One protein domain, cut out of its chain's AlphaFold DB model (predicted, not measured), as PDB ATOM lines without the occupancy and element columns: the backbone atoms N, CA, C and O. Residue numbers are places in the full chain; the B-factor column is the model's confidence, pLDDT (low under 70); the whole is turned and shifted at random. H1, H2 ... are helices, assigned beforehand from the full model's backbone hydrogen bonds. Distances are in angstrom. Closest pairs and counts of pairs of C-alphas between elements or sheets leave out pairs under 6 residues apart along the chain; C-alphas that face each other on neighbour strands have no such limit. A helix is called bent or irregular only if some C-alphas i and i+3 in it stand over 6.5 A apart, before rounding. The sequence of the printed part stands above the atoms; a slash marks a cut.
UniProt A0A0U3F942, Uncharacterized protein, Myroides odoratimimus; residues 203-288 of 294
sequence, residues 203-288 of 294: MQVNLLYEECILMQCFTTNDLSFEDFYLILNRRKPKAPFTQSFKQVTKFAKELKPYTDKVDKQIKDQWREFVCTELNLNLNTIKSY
ATOM      1  N   MET A 203     -14.906  11.744 -33.554       73.06
ATOM      2  CA  MET A 203     -16.150  12.168 -32.903       73.06
ATOM      3  C   MET A 203     -16.626  11.171 -31.835       73.06
ATOM      4  O   MET A 203     -16.997  11.573 -30.736       73.06
ATOM      5  N   GLN A 204     -16.622   9.871 -32.146       79.56
ATOM      6  CA  GLN A 204     -17.015   8.839 -31.184       79.56
ATOM      7  C   GLN A 204     -16.071   8.850 -29.976       79.56
ATOM      8  O   GLN A 204     -16.518   8.862 -28.834       79.56
ATOM      9  N   VAL A 205     -14.762   8.915 -30.212       85.56
ATOM     10  CA  VAL A 205     -13.779   8.969 -29.125       85.56
ATOM     11  C   VAL A 205     -13.899  10.264 -28.314       85.56
ATOM     12  O   VAL A 205     -13.800  10.212 -27.091       85.56
ATOM     13  N   ASN A 206     -14.166  11.405 -28.952       81.31
ATOM     14  CA  ASN A 206     -14.289  12.702 -28.284       81.31
ATOM     15  C   ASN A 206     -15.467  12.732 -27.307       81.31
ATOM     16  O   ASN A 206     -15.313  13.169 -26.173       81.31
ATOM     17  N   LEU A 207     -16.615  12.166 -27.695       80.06
ATOM     18  CA  LEU A 207     -17.759  12.030 -26.788       80.06
ATOM     19  C   LEU A 207     -17.391  11.249 -25.521       80.06
ATOM     20  O   LEU A 207     -17.747  11.652 -24.417       80.06
ATOM     21  N   LEU A 208     -16.652  10.147 -25.673       88.06
ATOM     22  CA  LEU A 208     -16.188   9.369 -24.528       88.06
ATOM     23  C   LEU A 208     -15.117  10.117 -23.718       88.06
ATOM     24  O   LEU A 208     -15.111  10.020 -22.494       88.06
ATOM     25  N   TYR A 209     -14.224  10.857 -24.376       88.31
ATOM     26  CA  TYR A 209     -13.165  11.639 -23.737       88.31
ATOM     27  C   TYR A 209     -13.732  12.751 -22.848       88.31
ATOM     28  O   TYR A 209     -13.372  12.839 -21.674       88.31
ATOM     29  N   GLU A 210     -14.674  13.538 -23.370       78.69
ATOM     30  CA  GLU A 210     -15.364  14.590 -22.617       78.69
ATOM     31  C   GLU A 210     -16.133  14.007 -21.426       78.69
ATOM     32  O   GLU A 210     -16.023  14.509 -20.307       78.69
ATOM     33  N   GLU A 211     -16.828  12.880 -21.614       83.69
ATOM     34  CA  GLU A 211     -17.508  12.197 -20.512       83.69
ATOM     35  C   GLU A 211     -16.506  11.718 -19.446       83.69
ATOM     36  O   GLU A 211     -16.743  11.868 -18.248       83.69
ATOM     37  N   CYS A 212     -15.335  11.207 -19.844       86.81
ATOM     38  CA  CYS A 212     -14.273  10.821 -18.908       86.81
ATOM     39  C   CYS A 212     -13.754  12.007 -18.086       86.81
ATOM     40  O   CYS A 212     -13.512  11.844 -16.885       86.81
ATOM     41  N   ILE A 213     -13.615  13.184 -18.700       85.06
ATOM     42  CA  ILE A 213     -13.232  14.420 -18.005       85.06
ATOM     43  C   ILE A 213     -14.329  14.833 -17.020       85.06
ATOM     44  O   ILE A 213     -14.033  15.086 -15.849       85.06
ATOM     45  N   LEU A 214     -15.597  14.838 -17.448       83.81
ATOM     46  CA  LEU A 214     -16.749  15.170 -16.600       83.81
ATOM     47  C   LEU A 214     -16.873  14.224 -15.402       83.81
ATOM     48  O   LEU A 214     -17.108  14.653 -14.270       83.81
ATOM     49  N   MET A 215     -16.643  12.932 -15.630       89.25
ATOM     50  CA  MET A 215     -16.606  11.913 -14.586       89.25
ATOM     51  C   MET A 215     -15.349  11.987 -13.716       89.25
ATOM     52  O   MET A 215     -15.261  11.220 -12.763       89.25
ATOM     53  N   GLN A 216     -14.402  12.888 -14.000       90.44
ATOM     54  CA  GLN A 216     -13.130  13.045 -13.289       90.44
ATOM     55  C   GLN A 216     -12.261  11.781 -13.321       90.44
ATOM     56  O   GLN A 216     -11.585  11.450 -12.343       90.44
ATOM     57  N   CYS A 217     -12.286  11.058 -14.441       89.75
ATOM     58  CA  CYS A 217     -11.439   9.889 -14.661       89.75
ATOM     59  C   CYS A 217      -9.957  10.276 -14.803       89.75
ATOM     60  O   CYS A 217      -9.072   9.599 -14.281       89.75
ATOM     61  N   PHE A 218      -9.703  11.397 -15.471       90.62
ATOM     62  CA  PHE A 218      -8.407  12.050 -15.648       90.62
ATOM     63  C   PHE A 218      -8.653  13.528 -15.996       90.62
ATOM     64  O   PHE A 218      -9.799  13.938 -16.194       90.62
ATOM     65  N   THR A 219      -7.596  14.336 -16.063       86.69
ATOM     66  CA  THR A 219      -7.657  15.708 -16.591       86.69
ATOM     67  C   THR A 219      -6.966  15.807 -17.950       86.69
ATOM     68  O   THR A 219      -6.169  14.943 -18.313       86.69
ATOM     69  N   THR A 220      -7.208  16.896 -18.683       79.94
ATOM     70  CA  THR A 220      -6.535  17.172 -19.967       79.94
ATOM     71  C   THR A 220      -5.013  17.288 -19.846       79.94
ATOM     72  O   THR A 220      -4.312  17.133 -20.841       79.94
ATOM     73  N   ASN A 221      -4.497  17.561 -18.641       83.44
ATOM     74  CA  ASN A 221      -3.060  17.598 -18.365       83.44
ATOM     75  C   ASN A 221      -2.466  16.196 -18.181       83.44
ATOM     76  O   ASN A 221      -1.277  16.009 -18.416       83.44
ATOM     77  N   ASP A 222      -3.279  15.232 -17.741       86.62
ATOM     78  CA  ASP A 222      -2.832  13.859 -17.507       86.62
ATOM     79  C   ASP A 222      -2.855  13.045 -18.806       86.62
ATOM     80  O   ASP A 222      -1.946  12.258 -19.056       86.62
ATOM     81  N   LEU A 223      -3.894  13.231 -19.628       89.00
ATOM     82  CA  LEU A 223      -4.076  12.537 -20.900       89.00
ATOM     83  C   LEU A 223      -4.670  13.479 -21.940       89.00
ATOM     84  O   LEU A 223      -5.793  13.957 -21.771       89.00
ATOM     85  N   SER A 224      -3.945  13.718 -23.032       88.38
ATOM     86  CA  SER A 224      -4.448  14.530 -24.140       88.38
ATOM     87  C   SER A 224      -5.531  13.785 -24.930       88.38
ATOM     88  O   SER A 224      -5.553  12.552 -24.965       88.38
ATOM     89  N   PHE A 225      -6.418  14.524 -25.603       85.88
ATOM     90  CA  PHE A 225      -7.401  13.923 -26.509       85.88
ATOM     91  C   PHE A 225      -6.724  13.100 -27.612       85.88
ATOM     92  O   PHE A 225      -7.177  12.006 -27.929       85.88
ATOM     93  N   GLU A 226      -5.622  13.607 -28.169       84.44
ATOM     94  CA  GLU A 226      -4.864  12.926 -29.219       84.44
ATOM     95  C   GLU A 226      -4.330  11.569 -28.743       84.44
ATOM     96  O   GLU A 226      -4.525  10.567 -29.428       84.44
ATOM     97  N   ASP A 227      -3.735  11.502 -27.551       88.81
ATOM     98  CA  ASP A 227      -3.248  10.241 -26.989       88.81
ATOM     99  C   ASP A 227      -4.401   9.287 -26.655       88.81
ATOM    100  O   ASP A 227      -4.339   8.111 -27.003       88.81
ATOM    101  N   PHE A 228      -5.489   9.781 -26.054       92.31
ATOM    102  CA  PHE A 228      -6.678   8.965 -25.775       92.31
ATOM    103  C   PHE A 228      -7.288   8.377 -27.052       92.31
ATOM    104  O   PHE A 228      -7.678   7.209 -27.103       92.31
ATOM    105  N   TYR A 229      -7.324   9.183 -28.106       91.75
ATOM    106  CA  TYR A 229      -7.794   8.790 -29.415       91.75
ATOM    107  C   TYR A 229      -6.918   7.710 -30.061       91.75
ATOM    108  O   TYR A 229      -7.445   6.709 -30.554       91.75
ATOM    109  N   LEU A 230      -5.591   7.875 -30.022       90.88
ATOM    110  CA  LEU A 230      -4.654   6.856 -30.496       90.88
ATOM    111  C   LEU A 230      -4.847   5.549 -29.718       90.88
ATOM    112  O   LEU A 230      -4.954   4.484 -30.327       90.88
ATOM    113  N   ILE A 231      -4.998   5.637 -28.392       94.38
ATOM    114  CA  ILE A 231      -5.191   4.474 -27.525       94.38
ATOM    115  C   ILE A 231      -6.455   3.690 -27.901       94.38
ATOM    116  O   ILE A 231      -6.384   2.475 -28.111       94.38
ATOM    117  N   LEU A 232      -7.606   4.363 -28.040       93.69
ATOM    118  CA  LEU A 232      -8.860   3.692 -28.411       93.69
ATOM    119  C   LEU A 232      -8.832   3.098 -29.821       93.69
ATOM    120  O   LEU A 232      -9.531   2.117 -30.074       93.69
ATOM    121  N   ASN A 233      -7.991   3.622 -30.706       92.69
ATOM    122  CA  ASN A 233      -7.750   3.070 -32.034       92.69
ATOM    123  C   ASN A 233      -6.573   2.083 -32.098       92.69
ATOM    124  O   ASN A 233      -6.071   1.781 -33.176       92.69
ATOM    125  N   ARG A 234      -6.145   1.534 -30.950       92.44
ATOM    126  CA  ARG A 234      -5.070   0.530 -30.852       92.44
ATOM    127  C   ARG A 234      -3.736   1.007 -31.452       92.44
ATOM    128  O   ARG A 234      -2.967   0.209 -31.995       92.44
ATOM    129  N   ARG A 235      -3.458   2.306 -31.348       91.25
ATOM    130  CA  ARG A 235      -2.212   2.956 -31.766       91.25
ATOM    131  C   ARG A 235      -1.444   3.453 -30.548       91.25
ATOM    132  O   ARG A 235      -2.025   3.877 -29.553       91.25
ATOM    133  N   LYS A 236      -0.115   3.383 -30.630       91.81
ATOM    134  CA  LYS A 236       0.781   3.866 -29.570       91.81
ATOM    135  C   LYS A 236       0.538   5.364 -29.328       91.81
ATOM    136  O   LYS A 236       0.612   6.118 -30.302       91.81
ATOM    137  N   PRO A 237       0.280   5.799 -28.083       90.31
ATOM    138  CA  PRO A 237       0.203   7.220 -27.771       90.31
ATOM    139  C   PRO A 237       1.579   7.879 -27.937       90.31
ATOM    140  O   PRO A 237       2.617   7.210 -27.919       90.31
ATOM    141  N   LYS A 238       1.599   9.203 -28.097       87.38
ATOM    142  CA  LYS A 238       2.835   9.993 -28.171       87.38
ATOM    143  C   LYS A 238       3.456  10.175 -26.793       87.38
ATOM    144  O   LYS A 238       4.681  10.183 -26.673       87.38
ATOM    145  N   ALA A 239       2.616  10.319 -25.773       86.88
ATOM    146  CA  ALA A 239       3.029  10.409 -24.382       86.88
ATOM    147  C   ALA A 239       2.378   9.284 -23.558       86.88
ATOM    148  O   ALA A 239       1.172   9.062 -23.675       86.88
ATOM    149  N   PRO A 240       3.144   8.563 -22.720       86.38
ATOM    150  CA  PRO A 240       2.577   7.530 -21.866       86.38
ATOM    151  C   PRO A 240       1.708   8.150 -20.765       86.38
ATOM    152  O   PRO A 240       2.114   9.114 -20.110       86.38
ATOM    153  N   PHE A 241       0.550   7.546 -20.499       90.25
ATOM    154  CA  PHE A 241      -0.269   7.896 -19.344       90.25
ATOM    155  C   PHE A 241       0.327   7.269 -18.078       90.25
ATOM    156  O   PHE A 241       0.257   6.062 -17.862       90.25
ATOM    157  N   THR A 242       0.957   8.089 -17.240       86.00
ATOM    158  CA  THR A 242       1.686   7.616 -16.047       86.00
ATOM    159  C   THR A 242       0.886   7.731 -14.752       86.00
ATOM    160  O   THR A 242       1.294   7.193 -13.723       86.00
ATOM    161  N   GLN A 243      -0.250   8.427 -14.785       86.62
ATOM    162  CA  GLN A 243      -1.100   8.628 -13.618       86.62
ATOM    163  C   GLN A 243      -2.007   7.416 -13.367       86.62
ATOM    164  O   GLN A 243      -2.199   6.545 -14.217       86.62
ATOM    165  N   SER A 244      -2.586   7.356 -12.170       83.62
ATOM    166  CA  SER A 244      -3.633   6.381 -11.864       83.62
ATOM    167  C   SER A 244      -4.967   6.869 -12.416       83.62
ATOM    168  O   SER A 244      -5.455   7.931 -12.019       83.62
ATOM    169  N   PHE A 245      -5.582   6.072 -13.289       87.38
ATOM    170  CA  PHE A 245      -6.910   6.353 -13.821       87.38
ATOM    171  C   PHE A 245      -7.953   6.316 -12.691       87.38
ATOM    172  O   PHE A 245      -8.039   5.352 -11.926       87.38
ATOM    173  N   LYS A 246      -8.749   7.377 -12.556       87.12
ATOM    174  CA  LYS A 246      -9.767   7.529 -11.505       87.12
ATOM    175  C   LYS A 246     -11.130   7.069 -12.023       87.12
ATOM    176  O   LYS A 246     -11.341   6.937 -13.219       87.12
ATOM    177  N   GLN A 247     -12.075   6.804 -11.116       87.38
ATOM    178  CA  GLN A 247     -13.478   6.493 -11.469       87.38
ATOM    179  C   GLN A 247     -13.624   5.338 -12.484       87.38
ATOM    180  O   GLN A 247     -14.531   5.304 -13.315       87.38
ATOM    181  N   VAL A 248     -12.738   4.349 -12.354       86.06
ATOM    182  CA  VAL A 248     -12.550   3.204 -13.254       86.06
ATOM    183  C   VAL A 248     -13.855   2.476 -13.598       86.06
ATOM    184  O   VAL A 248     -14.090   2.118 -14.748       86.06
ATOM    185  N   THR A 249     -14.741   2.282 -12.620       83.00
ATOM    186  CA  THR A 249     -16.030   1.602 -12.821       83.00
ATOM    187  C   THR A 249     -17.017   2.410 -13.660       83.00
ATOM    188  O   THR A 249     -17.810   1.809 -14.381       83.00
ATOM    189  N   LYS A 250     -16.977   3.747 -13.592       83.81
ATOM    190  CA  LYS A 250     -17.816   4.616 -14.428       83.81
ATOM    191  C   LYS A 250     -17.306   4.637 -15.864       83.81
ATOM    192  O   LYS A 250     -18.082   4.417 -16.785       83.81
ATOM    193  N   PHE A 251     -15.992   4.763 -16.041       87.75
ATOM    194  CA  PHE A 251     -15.368   4.637 -17.356       87.75
ATOM    195  C   PHE A 251     -15.666   3.287 -18.017       87.75
ATOM    196  O   PHE A 251     -16.085   3.248 -19.168       87.75
ATOM    197  N   ALA A 252     -15.523   2.178 -17.284       85.19
ATOM    198  CA  ALA A 252     -15.813   0.845 -17.814       85.19
ATOM    199  C   ALA A 252     -17.262   0.709 -18.316       85.19
ATOM    200  O   ALA A 252     -17.514   0.017 -19.305       85.19
ATOM    201  N   LYS A 253     -18.209   1.392 -17.660       84.25
ATOM    202  CA  LYS A 253     -19.608   1.446 -18.085       84.25
ATOM    203  C   LYS A 253     -19.765   2.196 -19.413       84.25
ATOM    204  O   LYS A 253     -20.405   1.660 -20.315       84.25
ATOM    205  N   GLU A 254     -19.151   3.370 -19.554       84.56
ATOM    206  CA  GLU A 254     -19.228   4.188 -20.778       84.56
ATOM    207  C   GLU A 254     -18.412   3.615 -21.951       84.56
ATOM    208  O   GLU A 254     -18.765   3.797 -23.113       84.56
ATOM    209  N   LEU A 255     -17.359   2.839 -21.675       88.31
ATOM    210  CA  LEU A 255     -16.561   2.151 -22.696       88.31
ATOM    211  C   LEU A 255     -17.261   0.897 -23.255       88.31
ATOM    212  O   LEU A 255     -16.903   0.390 -24.324       88.31
ATOM    213  N   LYS A 256     -18.267   0.358 -22.558       85.50
ATOM    214  CA  LYS A 256     -18.931  -0.892 -22.950       85.50
ATOM    215  C   LYS A 256     -19.531  -0.856 -24.367       85.50
ATOM    216  O   LYS A 256     -19.219  -1.764 -25.138       85.50
ATOM    217  N   PRO A 257     -20.297   0.176 -24.777       85.31
ATOM    218  CA  PRO A 257     -20.834   0.261 -26.136       85.31
ATOM    219  C   PRO A 257     -19.752   0.280 -27.223       85.31
ATOM    220  O   PRO A 257     -19.985  -0.199 -28.331       85.31
ATOM    221  N   TYR A 258     -18.567   0.814 -26.916       86.25
ATOM    222  CA  TYR A 258     -17.413   0.811 -27.817       86.25
ATOM    223  C   TYR A 258     -16.825  -0.593 -27.911       86.25
ATOM    224  O   TYR A 258     -16.677  -1.138 -29.000       86.25
ATOM    225  N   THR A 259     -16.604  -1.230 -26.761       86.38
ATOM    226  CA  THR A 259     -16.098  -2.607 -26.660       86.38
ATOM    227  C   THR A 259     -16.986  -3.607 -27.409       86.38
ATOM    228  O   THR A 259     -16.495  -4.566 -28.011       86.38
ATOM    229  N   ASP A 260     -18.303  -3.408 -27.389       84.50
ATOM    230  CA  ASP A 260     -19.255  -4.273 -28.084       84.50
ATOM    231  C   ASP A 260     -19.136  -4.159 -29.614       84.50
ATOM    232  O   ASP A 260     -19.267  -5.181 -30.293       84.50
ATOM    233  N   LYS A 261     -18.780  -2.974 -30.134       85.44
ATOM    234  CA  LYS A 261     -18.575  -2.692 -31.568       85.44
ATOM    235  C   LYS A 261     -17.248  -3.203 -32.134       85.44
ATOM    236  O   LYS A 261     -17.157  -3.383 -33.342       85.44
ATOM    237  N   VAL A 262     -16.238  -3.450 -31.295       88.25
ATOM    238  CA  VAL A 262     -14.952  -4.008 -31.750       88.25
ATOM    239  C   VAL A 262     -15.158  -5.410 -32.332       88.25
ATOM    240  O   VAL A 262     -15.871  -6.229 -31.736       88.25
ATOM    241  N   ASP A 263     -14.503  -5.707 -33.459       86.12
ATOM    242  CA  ASP A 263     -14.527  -7.035 -34.079       86.12
ATOM    243  C   ASP A 263     -14.088  -8.109 -33.068       86.12
ATOM    244  O   ASP A 263     -13.092  -7.967 -32.354       86.12
ATOM    245  N   LYS A 264     -14.855  -9.204 -33.006       88.00
ATOM    246  CA  LYS A 264     -14.599 -10.350 -32.127       88.00
ATOM    247  C   LYS A 264     -13.177 -10.896 -32.271       88.00
ATOM    248  O   LYS A 264     -12.631 -11.331 -31.264       88.00
ATOM    249  N   GLN A 265     -12.586 -10.860 -33.467       90.00
ATOM    250  CA  GLN A 265     -11.245 -11.398 -33.719       90.00
ATOM    251  C   GLN A 265     -10.133 -10.604 -33.020       90.00
ATOM    252  O   GLN A 265      -9.129 -11.185 -32.617       90.00
ATOM    253  N   ILE A 266     -10.315  -9.291 -32.842       89.50
ATOM    254  CA  ILE A 266      -9.301  -8.401 -32.249       89.50
ATOM    255  C   ILE A 266      -9.691  -7.880 -30.863       89.50
ATOM    256  O   ILE A 266      -8.909  -7.173 -30.234       89.50
ATOM    257  N   LYS A 267     -10.893  -8.207 -30.375       89.50
ATOM    258  CA  LYS A 267     -11.479  -7.624 -29.160       89.50
ATOM    259  C   LYS A 267     -10.610  -7.793 -27.920       89.50
ATOM    260  O   LYS A 267     -10.457  -6.843 -27.160       89.50
ATOM    261  N   ASP A 268     -10.040  -8.976 -27.710       89.50
ATOM    262  CA  ASP A 268      -9.216  -9.227 -26.524       89.50
ATOM    263  C   ASP A 268      -7.863  -8.511 -26.603       89.50
ATOM    264  O   ASP A 268      -7.449  -7.906 -25.617       89.50
ATOM    265  N   GLN A 269      -7.244  -8.461 -27.789       91.00
ATOM    266  CA  GLN A 269      -6.022  -7.682 -28.031       91.00
ATOM    267  C   GLN A 269      -6.265  -6.180 -27.847       91.00
ATOM    268  O   GLN A 269      -5.450  -5.474 -27.262       91.00
ATOM    269  N   TRP A 270      -7.404  -5.685 -28.337       93.69
ATOM    270  CA  TRP A 270      -7.809  -4.294 -28.167       93.69
ATOM    271  C   TRP A 270      -8.005  -3.947 -26.686       93.69
ATOM    272  O   TRP A 270      -7.478  -2.941 -26.220       93.69
ATOM    273  N   ARG A 271      -8.702  -4.802 -25.925       90.88
ATOM    274  CA  ARG A 271      -8.900  -4.611 -24.477       90.88
ATOM    275  C   ARG A 271      -7.581  -4.581 -23.723       90.88
ATOM    276  O   ARG A 271      -7.419  -3.749 -22.839       90.88
ATOM    277  N   GLU A 272      -6.674  -5.497 -24.049       92.00
ATOM    278  CA  GLU A 272      -5.354  -5.553 -23.430       92.00
ATOM    279  C   GLU A 272      -4.571  -4.272 -23.692       92.00
ATOM    280  O   GLU A 272      -4.131  -3.633 -22.742       92.00
ATOM    281  N   PHE A 273      -4.527  -3.830 -24.948       93.94
ATOM    282  CA  PHE A 273      -3.877  -2.584 -25.332       93.94
ATOM    283  C   PHE A 273      -4.445  -1.367 -24.583       93.94
ATOM    284  O   PHE A 273      -3.698  -0.634 -23.939       93.94
ATOM    285  N   VAL A 274      -5.770  -1.180 -24.605       93.06
ATOM    286  CA  VAL A 274      -6.432  -0.051 -23.929       93.06
ATOM    287  C   VAL A 274      -6.196  -0.091 -22.419       93.06
ATOM    288  O   VAL A 274      -5.922   0.945 -21.816       93.06
ATOM    289  N   CYS A 275      -6.273  -1.270 -21.792       91.88
ATOM    290  CA  CYS A 275      -5.998  -1.399 -20.364       91.88
ATOM    291  C   CYS A 275      -4.549  -1.049 -20.022       91.88
ATOM    292  O   CYS A 275      -4.320  -0.341 -19.047       91.88
ATOM    293  N   THR A 276      -3.586  -1.523 -20.808       91.94
ATOM    294  CA  THR A 276      -2.168  -1.243 -20.578       91.94
ATOM    295  C   THR A 276      -1.863   0.244 -20.718       91.94
ATOM    296  O   THR A 276      -1.287   0.828 -19.802       91.94
ATOM    297  N   GLU A 277      -2.281   0.872 -21.818       94.31
ATOM    298  CA  GLU A 277      -1.938   2.272 -22.097       94.31
ATOM    299  C   GLU A 277      -2.682   3.265 -21.188       94.31
ATOM    300  O   GLU A 277      -2.174   4.352 -20.941       94.31
ATOM    301  N   LEU A 278      -3.847   2.899 -20.633       92.94
ATOM    302  CA  LEU A 278      -4.566   3.707 -19.633       92.94
ATOM    303  C   LEU A 278      -4.222   3.344 -18.178       92.94
ATOM    304  O   LEU A 278      -4.869   3.850 -17.260       92.94
ATOM    305  N   ASN A 279      -3.232   2.474 -17.946       90.75
ATOM    306  CA  ASN A 279      -2.833   2.016 -16.610       90.75
ATOM    307  C   ASN A 279      -4.012   1.427 -15.794       90.75
ATOM    308  O   ASN A 279      -4.232   1.740 -14.620       90.75
ATOM    309  N   LEU A 280      -4.813   0.579 -16.444       89.12
ATOM    310  CA  LEU A 280      -5.986  -0.099 -15.895       89.12
ATOM    311  C   LEU A 280      -5.732  -1.599 -15.710       89.12
ATOM    312  O   LEU A 280      -5.008  -2.241 -16.468       89.12
ATOM    313  N   ASN A 281      -6.433  -2.213 -14.755       85.50
ATOM    314  CA  ASN A 281      -6.468  -3.672 -14.652       85.50
ATOM    315  C   ASN A 281      -7.306  -4.270 -15.799       85.50
ATOM    316  O   ASN A 281      -8.429  -3.823 -16.022       85.50
ATOM    317  N   LEU A 282      -6.822  -5.329 -16.455       81.31
ATOM    318  CA  LEU A 282      -7.532  -6.084 -17.505       81.31
ATOM    319  C   LEU A 282      -8.969  -6.498 -17.132       81.31
ATOM    320  O   LEU A 282      -9.859  -6.541 -17.985       81.31
ATOM    321  N   ASN A 283      -9.228  -6.788 -15.855       77.44
ATOM    322  CA  ASN A 283     -10.556  -7.182 -15.374       77.44
ATOM    323  C   ASN A 283     -11.563  -6.021 -15.338       77.44
ATOM    324  O   ASN A 283     -12.773  -6.251 -15.281       77.44
ATOM    325  N   THR A 284     -11.083  -4.780 -15.425       73.19
ATOM    326  CA  THR A 284     -11.901  -3.563 -15.470       73.19
ATOM    327  C   THR A 284     -12.890  -3.603 -16.626       73.19
ATOM    328  O   THR A 284     -14.085  -3.407 -16.428       73.19
ATOM    329  N   ILE A 285     -12.404  -3.909 -17.832       72.69
ATOM    330  CA  ILE A 285     -13.229  -3.901 -19.046       72.69
ATOM    331  C   ILE A 285     -13.975  -5.238 -19.202       72.69
ATOM    332  O   ILE A 285     -15.066  -5.286 -19.768       72.69
ATOM    333  N   LYS A 286     -13.433  -6.339 -18.655       67.06
ATOM    334  CA  LYS A 286     -14.058  -7.675 -18.713       67.06
ATOM    335  C   LYS A 286     -15.296  -7.820 -17.816       67.06
ATOM    336  O   LYS A 286     -16.203  -8.573 -18.159       67.06
ATOM    337  N   SER A 287     -15.339  -7.137 -16.671       56.53
ATOM    338  CA  SER A 287     -16.359  -7.365 -15.631       56.53
ATOM    339  C   SER A 287     -17.733  -6.751 -15.930       56.53
ATOM    340  O   SER A 287     -18.750  -7.268 -15.465       56.53
ATOM    341  N   TYR A 288     -17.812  -5.713 -16.767       55.31
ATOM    342  CA  TYR A 288     -19.073  -5.061 -17.138       55.31
ATOM    343  C   TYR A 288     -19.845  -5.849 -18.217       55.31
ATOM    344  O   TYR A 288     -20.081  -5.396 -19.336       55.31
TER     345      TYR A 288
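This is residues 203 to 288 of the 294 residues of an uncharacterized protein of Myroides odoratimimus (UniProt A0A0U3F942). Five short helices surround a common middle, H1 and H3 on one side, H2 and H4 on the other, H5 packed on H3, the long link 233 to 247 wrapped round outside. The printed part has 86 residues, with helices H1 to H5 in order and no named strand. It is all helix and compact: radius of gyration of the C-alphas 11.6 A, spans 34 by 25 by 25 A.

H3, residues 248 to 261, 20.2 A long, is only just irregular: C-alphas 254 and 257 are 6.8 A apart. H1, 203 to 214, begins at C-alpha (-16.150, 12.168, -32.903); H2 is 225 to 232, H4 267 to 277; H5, 283 to 287, ends at C-alpha (-16.359, -7.365, -15.631).

H3 touches H5, closest C-alphas Ala 252 and Ile 285, 5.5 A. H2 touches H4, closest C-alphas Ile 231 and Val 274, 5.9 A, opposite ways. H1 and H4 are apart. Helix O i to N i+4 pairs are within hydrogen-bond range, but in H3 7 of 10.

The printed part has no cut; residues 286 to 288 have pLDDT under 70.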